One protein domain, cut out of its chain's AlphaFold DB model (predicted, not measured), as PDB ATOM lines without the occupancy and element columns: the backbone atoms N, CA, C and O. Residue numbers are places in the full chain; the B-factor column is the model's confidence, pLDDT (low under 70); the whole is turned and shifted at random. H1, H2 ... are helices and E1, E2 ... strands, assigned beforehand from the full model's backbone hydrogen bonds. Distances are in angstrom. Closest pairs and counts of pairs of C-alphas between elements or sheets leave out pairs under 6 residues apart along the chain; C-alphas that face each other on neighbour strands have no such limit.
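Overview. This is residues 7 to 94 of the 94 residues of an uncharacterized protein of Bacteroidetes bacterium (UniProt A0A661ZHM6). A small head made of the two-strand hairpin E1 and E2 and the short helix H3 lies at one end of an open, elongated shape, joined by a tight link to the last residues of the long helix H2. From the first residues of H2 a long stretch with no named element, residues 17 to 42, runs far out to the short helix H1. The printed part has 88 residues with three named helices and two named strands, in the order H1 H2 H3 E1 E2; the sheet is E1 - E2, antiparallel, and the class is mostly helix. The whole is extended, with a radius of gyration of the C-alphas of 23.7 A, and the C-alphas span 62 by 40 by 27 A.

Arrangement. E1, residues 82 to 85, and E2, residues 90 to 93, are antiparallel neighbours and form a hairpin; the angle between their directions is 147 degrees. The C-alphas of Leu 82 and Glu 93 face each other at 4.5 A. N 83 and O 92 are within hydrogen-bond range at 2.8 A, and so are N 92 and O 83 at 2.9 A. H3, residues 70 to 79, has 4 pairs of C-alphas within 8 A of E1, the closest being those of Leu 77 and Lys 83, 6.0 A apart. H3 and E2 are only just apart, their closest C-alphas being 8.4 A from each other. H2, residues 43 to 64, is apart from H3, from E1 and from E2. H1, residues 7 to 16, is apart from H2, H3, E1 and E2. In H1, H2 and H3 every O i to N i+4 pair is within hydrogen-bond range.

Along the chain. E1 is 10.0 A from first to last C-alpha and E2 is 10.1 A, its last C-alpha, Glu 93, at (-20.089, -28.005, -15.347). H3 is 14.2 A long. H2, the longest helix with 22 residues, is 31.3 A long, from C-alpha 43 at (-46.740, -45.169, -16.369) to C-alpha 64 at (-18.495, -53.033, -5.555). H1 is 14.5 A long and begins at C-alpha 7, (-35.975, -49.988, 28.402).

Size, cuts and confidence. The two C-alphas farthest apart are those of Pro 25 and Lys 79, 63.0 A. Residues 22 to 58, of which 43 to 58 belong to H2, stand free. The printed part has no cut and ends at residue 94, the chain's last residue. The link from H1 to H2, 26 residues, is long; the links H2 to H3, H3 to E1 and E1 to E2 are tight. The mean pLDDT of the printed part is 70.6, and 35 residues are under 70, among them residues 15 to 41.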
ATOM      1  N   LYS A   7     -34.523 -50.067  28.563       65.25
ATOM      2  CA  LYS A   7     -35.975 -49.988  28.402       65.25
ATOM      3  C   LYS A   7     -36.639 -49.021  29.393       65.25
ATOM      4  O   LYS A   7     -37.517 -48.268  28.990       65.25
ATOM      5  N   SER A   8     -36.173 -48.952  30.646       67.81
ATOM      6  CA  SER A   8     -36.714 -47.993  31.624       67.81
ATOM      7  C   SER A   8     -36.274 -46.551  31.342       67.81
ATOM      8  O   SER A   8     -36.969 -45.612  31.719       67.81
ATOM      9  N   GLY A   9     -35.116 -46.360  30.699       68.12
ATOM     10  CA  GLY A   9     -34.637 -45.040  30.276       68.12
ATOM     11  C   GLY A   9     -35.455 -44.479  29.113       68.12
ATOM     12  O   GLY A   9     -35.854 -43.317  29.138       68.12
ATOM     13  N   LEU A  10     -35.773 -45.337  28.143       72.75
ATOM     14  CA  LEU A  10     -36.636 -45.010  27.006       72.75
ATOM     15  C   LEU A  10     -38.063 -44.666  27.448       72.75
ATOM     16  O   LEU A  10     -38.653 -43.705  26.960       72.75
ATOM     17  N   ASP A  11     -38.586 -45.409  28.421       67.69
ATOM     18  CA  ASP A  11     -39.920 -45.188  28.973       67.69
ATOM     19  C   ASP A  11     -40.073 -43.821  29.651       67.69
ATOM     20  O   ASP A  11     -41.106 -43.168  29.485       67.69
ATOM     21  N   ASN A  12     -39.040 -43.353  30.357       72.06
ATOM     22  CA  ASN A  12     -39.035 -42.013  30.949       72.06
ATOM     23  C   ASN A  12     -38.995 -40.906  29.888       72.06
ATOM     24  O   ASN A  12     -39.627 -39.867  30.068       72.06
ATOM     25  N   LEU A  13     -38.282 -41.129  28.782       71.44
ATOM     26  CA  LEU A  13     -38.140 -40.153  27.698       71.44
ATOM     27  C   LEU A  13     -39.434 -40.017  26.878       71.44
ATOM     28  O   LEU A  13     -39.856 -38.915  26.526       71.44
ATOM     29  N   LEU A  14     -40.115 -41.140  26.640       71.56
ATOM     30  CA  LEU A  14     -41.440 -41.175  26.017       71.56
ATOM     31  C   LEU A  14     -42.498 -40.503  26.908       71.56
ATOM     32  O   LEU A  14     -43.353 -39.772  26.405       71.56
ATOM     33  N   ALA A  15     -42.406 -40.695  28.229       67.62
ATOM     34  CA  ALA A  15     -43.288 -40.045  29.194       67.62
ATOM     35  C   ALA A  15     -43.062 -38.525  29.271       67.62
ATOM     36  O   ALA A  15     -44.039 -37.776  29.290       67.62
ATOM     37  N   SER A  16     -41.808 -38.048  29.244       67.25
ATOM     38  CA  SER A  16     -41.515 -36.603  29.213       67.25
ATOM     39  C   SER A  16     -41.943 -35.935  27.904       67.25
ATOM     40  O   SER A  16     -42.290 -34.760  27.905       67.25
ATOM     41  N   ALA A  17     -41.963 -36.680  26.795       66.25
ATOM     42  CA  ALA A  17     -42.450 -36.210  25.497       66.25
ATOM     43  C   ALA A  17     -43.991 -36.222  25.369       66.25
ATOM     44  O   ALA A  17     -44.523 -35.925  24.301       66.25
ATOM     45  N   GLY A  18     -44.725 -36.581  26.432       59.75
ATOM     46  CA  GLY A  18     -46.192 -36.609  26.435       59.75
ATOM     47  C   GLY A  18     -46.809 -37.778  25.656       59.75
ATOM     48  O   GLY A  18     -48.016 -37.779  25.394       59.75
ATOM     49  N   ILE A  19     -46.018 -38.791  25.292       60.12
ATOM     50  CA  ILE A  19     -46.484 -39.944  24.518       60.12
ATOM     51  C   ILE A  19     -47.113 -40.949  25.489       60.12
ATOM     52  O   ILE A  19     -46.432 -41.721  26.163       60.12
ATOM     53  N   LYS A  20     -48.448 -40.941  25.582       57.88
ATOM     54  CA  LYS A  20     -49.195 -41.921  26.383       57.88
ATOM     55  C   LYS A  20     -48.982 -43.315  25.790       57.88
ATOM     56  O   LYS A  20     -49.393 -43.568  24.656       57.88
ATOM     57  N   LYS A  21     -48.369 -44.223  26.560       57.44
ATOM     58  CA  LYS A  21     -48.283 -45.647  26.215       57.44
ATOM     59  C   LYS A  21     -49.700 -46.175  26.004       57.44
ATOM     60  O   LYS A  21     -50.463 -46.314  26.956       57.44
ATOM     61  N   LYS A  22     -50.070 -46.430  24.751       52.28
ATOM     62  CA  LYS A  22     -51.277 -47.193  24.447       52.28
ATOM     63  C   LYS A  22     -51.016 -48.615  24.931       52.28
ATOM     64  O   LYS A  22     -50.126 -49.278  24.409       52.28
ATOM     65  N   ASN A  23     -51.759 -49.050  25.946       51.22
ATOM     66  CA  ASN A  23     -51.915 -50.470  26.233       51.22
ATOM     67  C   ASN A  23     -52.566 -51.075  24.989       51.22
ATOM     68  O   ASN A  23     -53.730 -50.795  24.713       51.22
ATOM     69  N   VAL A  24     -51.781 -51.788  24.188       48.50
ATOM     70  CA  VAL A  24     -52.267 -52.529  23.026       48.50
ATOM     71  C   VAL A  24     -52.625 -53.922  23.542       48.50
ATOM     72  O   VAL A  24     -51.714 -54.624  23.981       48.50
ATOM     73  N   PRO A  25     -53.908 -54.325  23.555       41.53
ATOM     74  CA  PRO A  25     -54.255 -55.736  23.622       41.53
ATOM     75  C   PRO A  25     -53.718 -56.398  22.351       41.53
ATOM     76  O   PRO A  25     -53.918 -55.880  21.251       41.53
ATOM     77  N   GLU A  26     -52.981 -57.490  22.517       51.94
ATOM     78  CA  GLU A  26     -52.503 -58.330  21.424       51.94
ATOM     79  C   GLU A  26     -53.698 -58.855  20.619       51.94
ATOM     80  O   GLU A  26     -54.520 -59.588  21.154       51.94
ATOM     81  N   GLU A  27     -53.829 -58.403  19.369       42.06
ATOM     82  CA  GLU A  27     -53.973 -59.205  18.137       42.06
ATOM     83  C   GLU A  27     -54.559 -58.366  16.976       42.06
ATOM     84  O   GLU A  27     -55.166 -57.317  17.203       42.06
ATOM     85  N   PRO A  28     -54.231 -58.706  15.712       42.94
ATOM     86  CA  PRO A  28     -53.714 -57.703  14.792       42.94
ATOM     87  C   PRO A  28     -54.674 -57.287  13.664       42.94
ATOM     88  O   PRO A  28     -55.586 -58.003  13.273       42.94
ATOM     89  N   LEU A  29     -54.304 -56.143  13.072       41.91
ATOM     90  CA  LEU A  29     -54.605 -55.665  11.713       41.91
ATOM     91  C   LEU A  29     -55.925 -54.906  11.462       41.91
ATOM     92  O   LEU A  29     -56.843 -55.369  10.806       41.91
ATOM     93  N   ILE A  30     -55.880 -53.638  11.892       43.50
ATOM     94  CA  ILE A  30     -56.079 -52.416  11.084       43.50
ATOM     95  C   ILE A  30     -57.367 -52.325  10.238       43.50
ATOM     96  O   ILE A  30     -57.406 -52.660   9.060       43.50
ATOM     97  N   GLU A  31     -58.322 -51.595  10.799       53.78
ATOM     98  CA  GLU A  31     -59.156 -50.600  10.119       53.78
ATOM     99  C   GLU A  31     -58.882 -49.271  10.885       53.78
ATOM    100  O   GLU A  31     -58.803 -49.291  12.107       53.78
ATOM    101  N   GLN A  32     -58.633 -48.071  10.342       49.16
ATOM    102  CA  GLN A  32     -59.273 -47.346   9.247       49.16
ATOM    103  C   GLN A  32     -58.397 -46.164   8.761       49.16
ATOM    104  O   GLN A  32     -57.708 -45.512   9.545       49.16
ATOM    105  N   LYS A  33     -58.561 -45.826   7.473       53.53
ATOM    106  CA  LYS A  33     -58.626 -44.467   6.888       53.53
ATOM    107  C   LYS A  33     -57.510 -43.454   7.204       53.53
ATOM    108  O   LYS A  33     -57.637 -42.611   8.086       53.53
ATOM    109  N   LYS A  34     -56.561 -43.365   6.271       42.69
ATOM    110  CA  LYS A  34     -56.366 -42.151   5.455       42.69
ATOM    111  C   LYS A  34     -56.136 -42.622   4.028       42.69
ATOM    112  O   LYS A  34     -55.189 -43.365   3.793       42.69
ATOM    113  N   GLU A  35     -57.014 -42.254   3.102       47.31
ATOM    114  CA  GLU A  35     -56.720 -42.405   1.680       47.31
ATOM    115  C   GLU A  35     -55.395 -41.681   1.405       47.31
ATOM    116  O   GLU A  35     -55.321 -40.465   1.613       47.31
ATOM    117  N   PRO A  36     -54.322 -42.370   0.976       48.62
ATOM    118  CA  PRO A  36     -53.289 -41.650   0.269       48.62
ATOM    119  C   PRO A  36     -53.981 -41.139  -0.988       48.62
ATOM    120  O   PRO A  36     -54.612 -41.920  -1.704       48.62
ATOM    121  N   VAL A  37     -53.886 -39.839  -1.259       46.19
ATOM    122  CA  VAL A  37     -54.069 -39.341  -2.619       46.19
ATOM    123  C   VAL A  37     -53.096 -40.164  -3.455       46.19
ATOM    124  O   VAL A  37     -51.895 -39.893  -3.473       46.19
ATOM    125  N   LYS A  38     -53.597 -41.240  -4.068       55.34
ATOM    126  CA  LYS A  38     -52.908 -41.974  -5.113       55.34
ATOM    127  C   LYS A  38     -52.844 -40.964  -6.246       55.34
ATOM    128  O   LYS A  38     -53.707 -40.950  -7.116       55.34
ATOM    129  N   LYS A  39     -51.845 -40.074  -6.210       56.12
ATOM    130  CA  LYS A  39     -51.269 -39.558  -7.444       56.12
ATOM    131  C   LYS A  39     -50.913 -40.832  -8.187       56.12
ATOM    132  O   LYS A  39     -50.003 -41.541  -7.760       56.12
ATOM    133  N   GLY A  40     -51.766 -41.223  -9.133       54.69
ATOM    134  CA  GLY A  40     -51.499 -42.367  -9.981       54.69
ATOM    135  C   GLY A  40     -50.118 -42.107 -10.537       54.69
ATOM    136  O   GLY A  40     -49.923 -41.094 -11.199       54.69
ATOM    137  N   ILE A  41     -49.145 -42.917 -10.122       57.44
ATOM    138  CA  ILE A  41     -47.797 -42.820 -10.664       57.44
ATOM    139  C   ILE A  41     -48.010 -43.070 -12.147       57.44
ATOM    140  O   ILE A  41     -48.479 -44.159 -12.506       57.44
ATOM    141  N   ASN A  42     -47.790 -42.036 -12.953       72.25
ATOM    142  CA  ASN A  42     -47.999 -42.120 -14.383       72.25
ATOM    143  C   ASN A  42     -47.106 -43.258 -14.900       72.25
ATOM    144  O   ASN A  42     -46.026 -43.489 -14.346       72.25
ATOM    145  N   GLU A  43     -47.548 -44.035 -15.886       72.25
ATOM    146  CA  GLU A  43     -46.740 -45.169 -16.369       72.25
ATOM    147  C   GLU A  43     -45.359 -44.705 -16.859       72.25
ATOM    148  O   GLU A  43     -44.357 -45.378 -16.610       72.25
ATOM    149  N   ASP A  44     -45.295 -43.485 -17.393       72.00
ATOM    150  CA  ASP A  44     -44.060 -42.791 -17.758       72.00
ATOM    151  C   ASP A  44     -43.128 -42.550 -16.557       72.00
ATOM    152  O   ASP A  44     -41.921 -42.790 -16.643       72.00
ATOM    153  N   ASP A  45     -43.675 -42.152 -15.402       75.75
ATOM    154  CA  ASP A  45     -42.891 -41.936 -14.179       75.75
ATOM    155  C   ASP A  45     -42.307 -43.260 -13.670       75.75
ATOM    156  O   ASP A  45     -41.165 -43.302 -13.203       75.75
ATOM    157  N   LYS A  46     -43.066 -44.361 -13.785       76.75
ATOM    158  CA  LYS A  46     -42.580 -45.705 -13.425       76.75
ATOM    159  C   LYS A  46     -41.454 -46.154 -14.345       76.75
ATOM    160  O   LYS A  46     -40.471 -46.705 -13.855       76.75
ATOM    161  N   HIS A  47     -41.584 -45.915 -15.647       79.38
ATOM    162  CA  HIS A  47     -40.547 -46.251 -16.619       79.38
ATOM    163  C   HIS A  47     -39.257 -45.476 -16.356       79.38
ATOM    164  O   HIS A  47     -38.175 -46.065 -16.342       79.38
ATOM    165  N   TRP A  48     -39.361 -44.176 -16.080       81.25
ATOM    166  CA  TRP A  48     -38.197 -43.366 -15.725       81.25
ATOM    167  C   TRP A  48     -37.546 -43.833 -14.417       81.25
ATOM    168  O   TRP A  48     -36.322 -43.938 -14.342       81.25
ATOM    169  N   LEU A  49     -38.356 -44.159 -13.404       79.94
ATOM    170  CA  LEU A  49     -37.874 -44.718 -12.140       79.94
ATOM    171  C   LEU A  49     -37.140 -46.046 -12.351       79.94
ATOM    172  O   LEU A  49     -36.053 -46.196 -11.804       79.94
ATOM    173  N   MET A  50     -37.682 -46.953 -13.171       86.06
ATOM    174  CA  MET A  50     -37.055 -48.240 -13.512       86.06
ATOM    175  C   MET A  50     -35.698 -48.053 -14.199       86.06
ATOM    176  O   MET A  50     -34.695 -48.610 -13.757       86.06
ATOM    177  N   ILE A  51     -35.635 -47.194 -15.220       87.12
ATOM    178  CA  ILE A  51     -34.379 -46.883 -15.923       87.12
ATOM    179  C   ILE A  51     -33.356 -46.281 -14.952       87.12
ATOM    180  O   ILE A  51     -32.161 -46.572 -15.016       87.12
ATOM    181  N   LYS A  52     -33.811 -45.419 -14.039       83.88
ATOM    182  CA  LYS A  52     -32.943 -44.810 -13.033       83.88
ATOM    183  C   LYS A  52     -32.435 -45.836 -12.023       83.88
ATOM    184  O   LYS A  52     -31.269 -45.761 -11.647       83.88
ATOM    185  N   THR A  53     -33.271 -46.775 -11.586       84.50
ATOM    186  CA  THR A  53     -32.849 -47.843 -10.670       84.50
ATOM    187  C   THR A  53     -31.843 -48.781 -11.321       84.50
ATOM    188  O   THR A  53     -30.823 -49.045 -10.698       84.50
ATOM    189  N   GLU A  54     -32.057 -49.190 -12.574       88.94
ATOM    190  CA  GLU A  54     -31.106 -50.036 -13.312       88.94
ATOM    191  C   GLU A  54     -29.738 -49.351 -13.440       88.94
ATOM    192  O   GLU A  54     -28.711 -49.940 -13.111       88.94
ATOM    193  N   ARG A  55     -29.714 -48.059 -13.803       82.94
ATOM    194  CA  ARG A  55     -28.463 -47.281 -13.859       82.94
ATOM    195  C   ARG A  55     -27.733 -47.237 -12.517       82.94
ATOM    196  O   ARG A  55     -26.518 -47.390 -12.477       82.94
ATOM    197  N   LEU A  56     -28.464 -47.024 -11.423       85.12
ATOM    198  CA  LEU A  56     -27.872 -46.983 -10.083       85.12
ATOM    199  C   LEU A  56     -27.372 -48.360  -9.632       85.12
ATOM    200  O   LEU A  56     -26.363 -48.440  -8.931       85.12
ATOM    201  N   GLU A  57     -28.049 -49.441 -10.018       83.19
ATOM    202  CA  GLU A  57     -27.590 -50.809  -9.765       83.19
ATOM    203  C   GLU A  57     -26.303 -51.123 -10.533       83.19
ATOM    204  O   GLU A  57     -25.362 -51.664  -9.941       83.19
ATOM    205  N   ASP A  58     -26.214 -50.709 -11.797       81.62
ATOM    206  CA  ASP A  58     -24.997 -50.830 -12.600       81.62
ATOM    207  C   ASP A  58     -23.844 -50.038 -11.974       81.62
ATOM    208  O   ASP A  58     -22.756 -50.584 -11.766       81.62
ATOM    209  N   GLU A  59     -24.080 -48.784 -11.577       77.19
ATOM    210  CA  GLU A  59     -23.091 -47.962 -10.872       77.19
ATOM    211  C   GLU A  59     -22.642 -48.613  -9.554       77.19
ATOM    212  O   GLU A  59     -21.439 -48.727  -9.295       77.19
ATOM    213  N   LEU A  60     -23.577 -49.116  -8.740       78.19
ATOM    214  CA  LEU A  60     -23.269 -49.842  -7.502       78.19
ATOM    215  C   LEU A  60     -22.452 -51.110  -7.764       78.19
ATOM    216  O   LEU A  60     -21.583 -51.456  -6.959       78.19
ATOM    217  N   SER A  61     -22.716 -51.809  -8.867       78.44
ATOM    218  CA  SER A  61     -21.954 -52.991  -9.266       78.44
ATOM    219  C   SER A  61     -20.506 -52.627  -9.625       78.44
ATOM    220  O   SER A  61     -19.573 -53.314  -9.202       78.44
ATOM    221  N   LEU A  62     -20.295 -51.508 -10.326       76.06
ATOM    222  CA  LEU A  62     -18.968 -51.010 -10.694       76.06
ATOM    223  C   LEU A  62     -18.178 -50.557  -9.459       76.06
ATOM    224  O   LEU A  62     -16.992 -50.887  -9.343       76.06
ATOM    225  N   TRP A  63     -18.846 -49.890  -8.512       74.19
ATOM    226  CA  TRP A  63     -18.286 -49.540  -7.202       74.19
ATOM    227  C   TRP A  63     -17.874 -50.784  -6.408       74.19
ATOM    228  O   TRP A  63     -16.743 -50.869  -5.930       74.19
ATOM    229  N   ARG A  64     -18.763 -51.781  -6.290       73.25
ATOM    230  CA  ARG A  64     -18.495 -53.033  -5.555       73.25
ATOM    231  C   ARG A  64     -17.350 -53.842  -6.154       73.25
ATOM    232  O   ARG A  64     -16.581 -54.444  -5.413       73.25
ATOM    233  N   ASN A  65     -17.224 -53.830  -7.477       79.88
ATOM    234  CA  ASN A  65     -16.168 -54.540  -8.193       79.88
ATOM    235  C   ASN A  65     -14.832 -53.777  -8.222       79.88
ATOM    236  O   ASN A  65     -13.884 -54.252  -8.846       79.88
ATOM    237  N   GLY A  66     -14.749 -52.596  -7.594       69.69
ATOM    238  CA  GLY A  66     -13.533 -51.780  -7.546       69.69
ATOM    239  C   GLY A  66     -13.118 -51.185  -8.896       69.69
ATOM    240  O   GLY A  66     -11.998 -50.703  -9.015       69.69
ATOM    241  N   LYS A  67     -14.005 -51.227  -9.901       67.94
ATOM    242  CA  LYS A  67     -13.800 -50.639 -11.239       67.94
ATOM    243  C   LYS A  67     -14.232 -49.174 -11.323       67.94
ATOM    244  O   LYS A  67     -14.011 -48.533 -12.342       67.94
ATOM    245  N   LEU A  68     -14.930 -48.688 -10.297       68.94
ATOM    246  CA  LEU A  68     -15.238 -47.278 -10.117       68.94
ATOM    247  C   LEU A  68     -14.625 -46.826  -8.799       68.94
ATOM    248  O   LEU A  68     -15.243 -46.893  -7.735       68.94
ATOM    249  N   THR A  69     -13.362 -46.423  -8.864       76.44
ATOM    250  CA  THR A  69     -12.686 -45.797  -7.729       76.44
ATOM    251  C   THR A  69     -13.010 -44.305  -7.668       76.44
ATOM    252  O   THR A  69     -13.306 -43.668  -8.678       76.44
ATOM    253  N   VAL A  70     -12.896 -43.701  -6.479       76.81
ATOM    254  CA  VAL A  70     -13.038 -42.239  -6.301       76.81
ATOM    255  C   VAL A  70     -12.095 -41.470  -7.239       76.81
ATOM    256  O   VAL A  70     -12.414 -40.370  -7.684       76.81
ATOM    257  N   ILE A  71     -10.936 -42.050  -7.553       80.31
ATOM    258  CA  ILE A  71      -9.945 -41.469  -8.459       80.31
ATOM    259  C   ILE A  71     -10.470 -41.494  -9.896       80.31
ATOM    260  O   ILE A  71     -10.574 -40.434 -10.506       80.31
ATOM    261  N   GLU A  72     -10.880 -42.658 -10.406       81.00
ATOM    262  CA  GLU A  72     -11.422 -42.800 -11.768       81.00
ATOM    263  C   GLU A  72     -12.701 -41.987 -11.976       81.00
ATOM    264  O   GLU A  72     -12.895 -41.404 -13.041       81.00
ATOM    265  N   PHE A  73     -13.553 -41.897 -10.953       81.50
ATOM    266  CA  PHE A  73     -14.747 -41.056 -10.972       81.50
ATOM    267  C   PHE A  73     -14.392 -39.566 -11.077       81.50
ATOM    268  O   PHE A  73     -14.948 -38.837 -11.893       81.50
ATOM    269  N   ASN A  74     -13.418 -39.092 -10.301       80.88
ATOM    270  CA  ASN A  74     -12.972 -37.702 -10.397       80.88
ATOM    271  C   ASN A  74     -12.223 -37.412 -11.710       80.88
ATOM    272  O   ASN A  74     -12.308 -36.302 -12.236       80.88
ATOM    273  N   GLU A  75     -11.491 -38.385 -12.251       84.19
ATOM    274  CA  GLU A  75     -10.845 -38.269 -13.560       84.19
ATOM    275  C   GLU A  75     -11.857 -38.240 -14.704       84.19
ATOM    276  O   GLU A  75     -11.701 -37.433 -15.623       84.19
ATOM    277  N   SER A  76     -12.897 -39.076 -14.661       81.81
ATOM    278  CA  SER A  76     -13.956 -39.072 -15.671       81.81
ATOM    279  C   SER A  76     -14.719 -37.748 -15.654       81.81
ATOM    280  O   SER A  76     -14.903 -37.139 -16.708       81.81
ATOM    281  N   LEU A  77     -15.039 -37.229 -14.468       84.38
ATOM    282  CA  LEU A  77     -15.637 -35.905 -14.313       84.38
ATOM    283  C   LEU A  77     -14.754 -34.811 -14.922       84.38
ATOM    284  O   LEU A  77     -15.224 -34.047 -15.764       84.38
ATOM    285  N   LYS A  78     -13.455 -34.787 -14.603       84.88
ATOM    286  CA  LYS A  78     -12.517 -33.814 -15.189       84.88
ATOM    287  C   LYS A  78     -12.416 -33.917 -16.711       84.88
ATOM    288  O   LYS A  78     -12.375 -32.882 -17.370       84.88
ATOM    289  N   LYS A  79     -12.389 -35.130 -17.278       87.31
ATOM    290  CA  LYS A  79     -12.348 -35.344 -18.740       87.31
ATOM    291  C   LYS A  79     -13.546 -34.723 -19.456       87.31
ATOM    292  O   LYS A  79     -13.400 -34.268 -20.584       87.31
ATOM    293  N   HIS A  80     -14.700 -34.691 -18.796       85.31
ATOM    294  CA  HIS A  80     -15.927 -34.109 -19.330       85.31
ATOM    295  C   HIS A  80     -16.167 -32.660 -18.877       85.31
ATOM    296  O   HIS A  80     -17.229 -32.118 -19.161       85.31
ATOM    297  N   GLY A  81     -15.206 -32.022 -18.197       86.50
ATOM    298  CA  GLY A  81     -15.374 -30.656 -17.692       86.50
ATOM    299  C   GLY A  81     -16.429 -30.550 -16.588       86.50
ATOM    300  O   GLY A  81     -17.060 -29.514 -16.430       86.50
ATOM    301  N   LEU A  82     -16.645 -31.627 -15.835       86.69
ATOM    302  CA  LEU A  82     -17.622 -31.715 -14.760       86.69
ATOM    303  C   LEU A  82     -16.924 -31.711 -13.393       86.69
ATOM    304  O   LEU A  82     -15.787 -32.164 -13.234       86.69
ATOM    305  N   LYS A  83     -17.627 -31.218 -12.375       84.94
ATOM    306  CA  LYS A  83     -17.226 -31.234 -10.966       84.94
ATOM    307  C   LYS A  83     -18.359 -31.795 -10.123       84.94
ATOM    308  O   LYS A  83     -19.513 -31.406 -10.274       84.94
ATOM    309  N   TYR A  84     -18.012 -32.677  -9.197       82.56
ATOM    310  CA  TYR A  84     -18.957 -33.236  -8.240       82.56
ATOM    311  C   TYR A  84     -18.923 -32.451  -6.925       82.56
ATOM    312  O   TYR A  84     -17.860 -32.280  -6.321       82.56
ATOM    313  N   LYS A  85     -20.089 -31.970  -6.483       84.88
ATOM    314  CA  LYS A  85     -20.294 -31.347  -5.173       84.88
ATOM    315  C   LYS A  85     -20.854 -32.384  -4.207       84.88
ATOM    316  O   LYS A  85     -22.029 -32.734  -4.272       84.88
ATOM    317  N   SER A  86     -20.030 -32.831  -3.262       78.25
ATOM    318  CA  SER A  86     -20.438 -33.826  -2.261       78.25
ATOM    319  C   SER A  86     -21.511 -33.326  -1.290       78.25
ATOM    320  O   SER A  86     -22.238 -34.135  -0.730       78.25
ATOM    321  N   GLU A  87     -21.609 -32.011  -1.076       81.56
ATOM    322  CA  GLU A  87     -22.565 -31.404  -0.137       81.56
ATOM    323  C   GLU A  87     -24.011 -31.480  -0.639       81.56
ATOM    324  O   GLU A  87     -24.925 -31.710   0.150       81.56
ATOM    325  N   THR A  88     -24.218 -31.315  -1.950       82.62
ATOM    326  CA  THR A  88     -25.542 -31.357  -2.588       82.62
ATOM    327  C   THR A  88     -25.782 -32.634  -3.391       82.62
ATOM    328  O   THR A  88     -26.905 -32.872  -3.825       82.62
ATOM    329  N   ASN A  89     -24.760 -33.486  -3.539       76.12
ATOM    330  CA  ASN A  89     -24.777 -34.673  -4.395       76.12
ATOM    331  C   ASN A  89     -25.111 -34.328  -5.863       76.12
ATOM    332  O   ASN A  89     -25.859 -35.036  -6.535       76.12
ATOM    333  N   GLU A  90     -24.570 -33.207  -6.347       78.81
ATOM    334  CA  GLU A  90     -24.811 -32.678  -7.695       78.81
ATOM    335  C   GLU A  90     -23.531 -32.686  -8.538       78.81
ATOM    336  O   GLU A  90     -22.429 -32.434  -8.041       78.81
ATOM    337  N   ILE A  91     -23.691 -32.936  -9.839       84.06
ATOM    338  CA  ILE A  91     -22.637 -32.803 -10.847       84.06
ATOM    339  C   ILE A  91     -22.895 -31.506 -11.620       84.06
ATOM    340  O   ILE A  91     -23.964 -31.335 -12.200       84.06
ATOM    341  N   ILE A  92     -21.924 -30.597 -11.612       84.44
ATOM    342  CA  ILE A  92     -21.980 -29.289 -12.277       84.44
ATOM    343  C   ILE A  92     -20.894 -29.181 -13.349       84.44
ATOM    344  O   ILE A  92     -19.829 -29.775 -13.202       84.44
ATOM    345  N   GLU A  93     -21.139 -28.403 -14.401       80.50
ATOM    346  CA  GLU A  93     -20.089 -28.005 -15.347       80.50
ATOM    347  C   GLU A  93     -19.093 -27.072 -14.643       80.50
ATOM    348  O   GLU A  93     -19.480 -26.210 -13.845       80.50
ATOM    349  N   GLY A  94     -17.803 -27.338 -14.839       62.22
ATOM    350  CA  GLY A  94     -16.711 -26.863 -13.991       62.22
ATOM    351  C   GLY A  94     -15.678 -25.999 -14.681       62.22
ATOM    352  O   GLY A  94     -15.544 -26.053 -15.917       62.22
TER     353      GLY A  94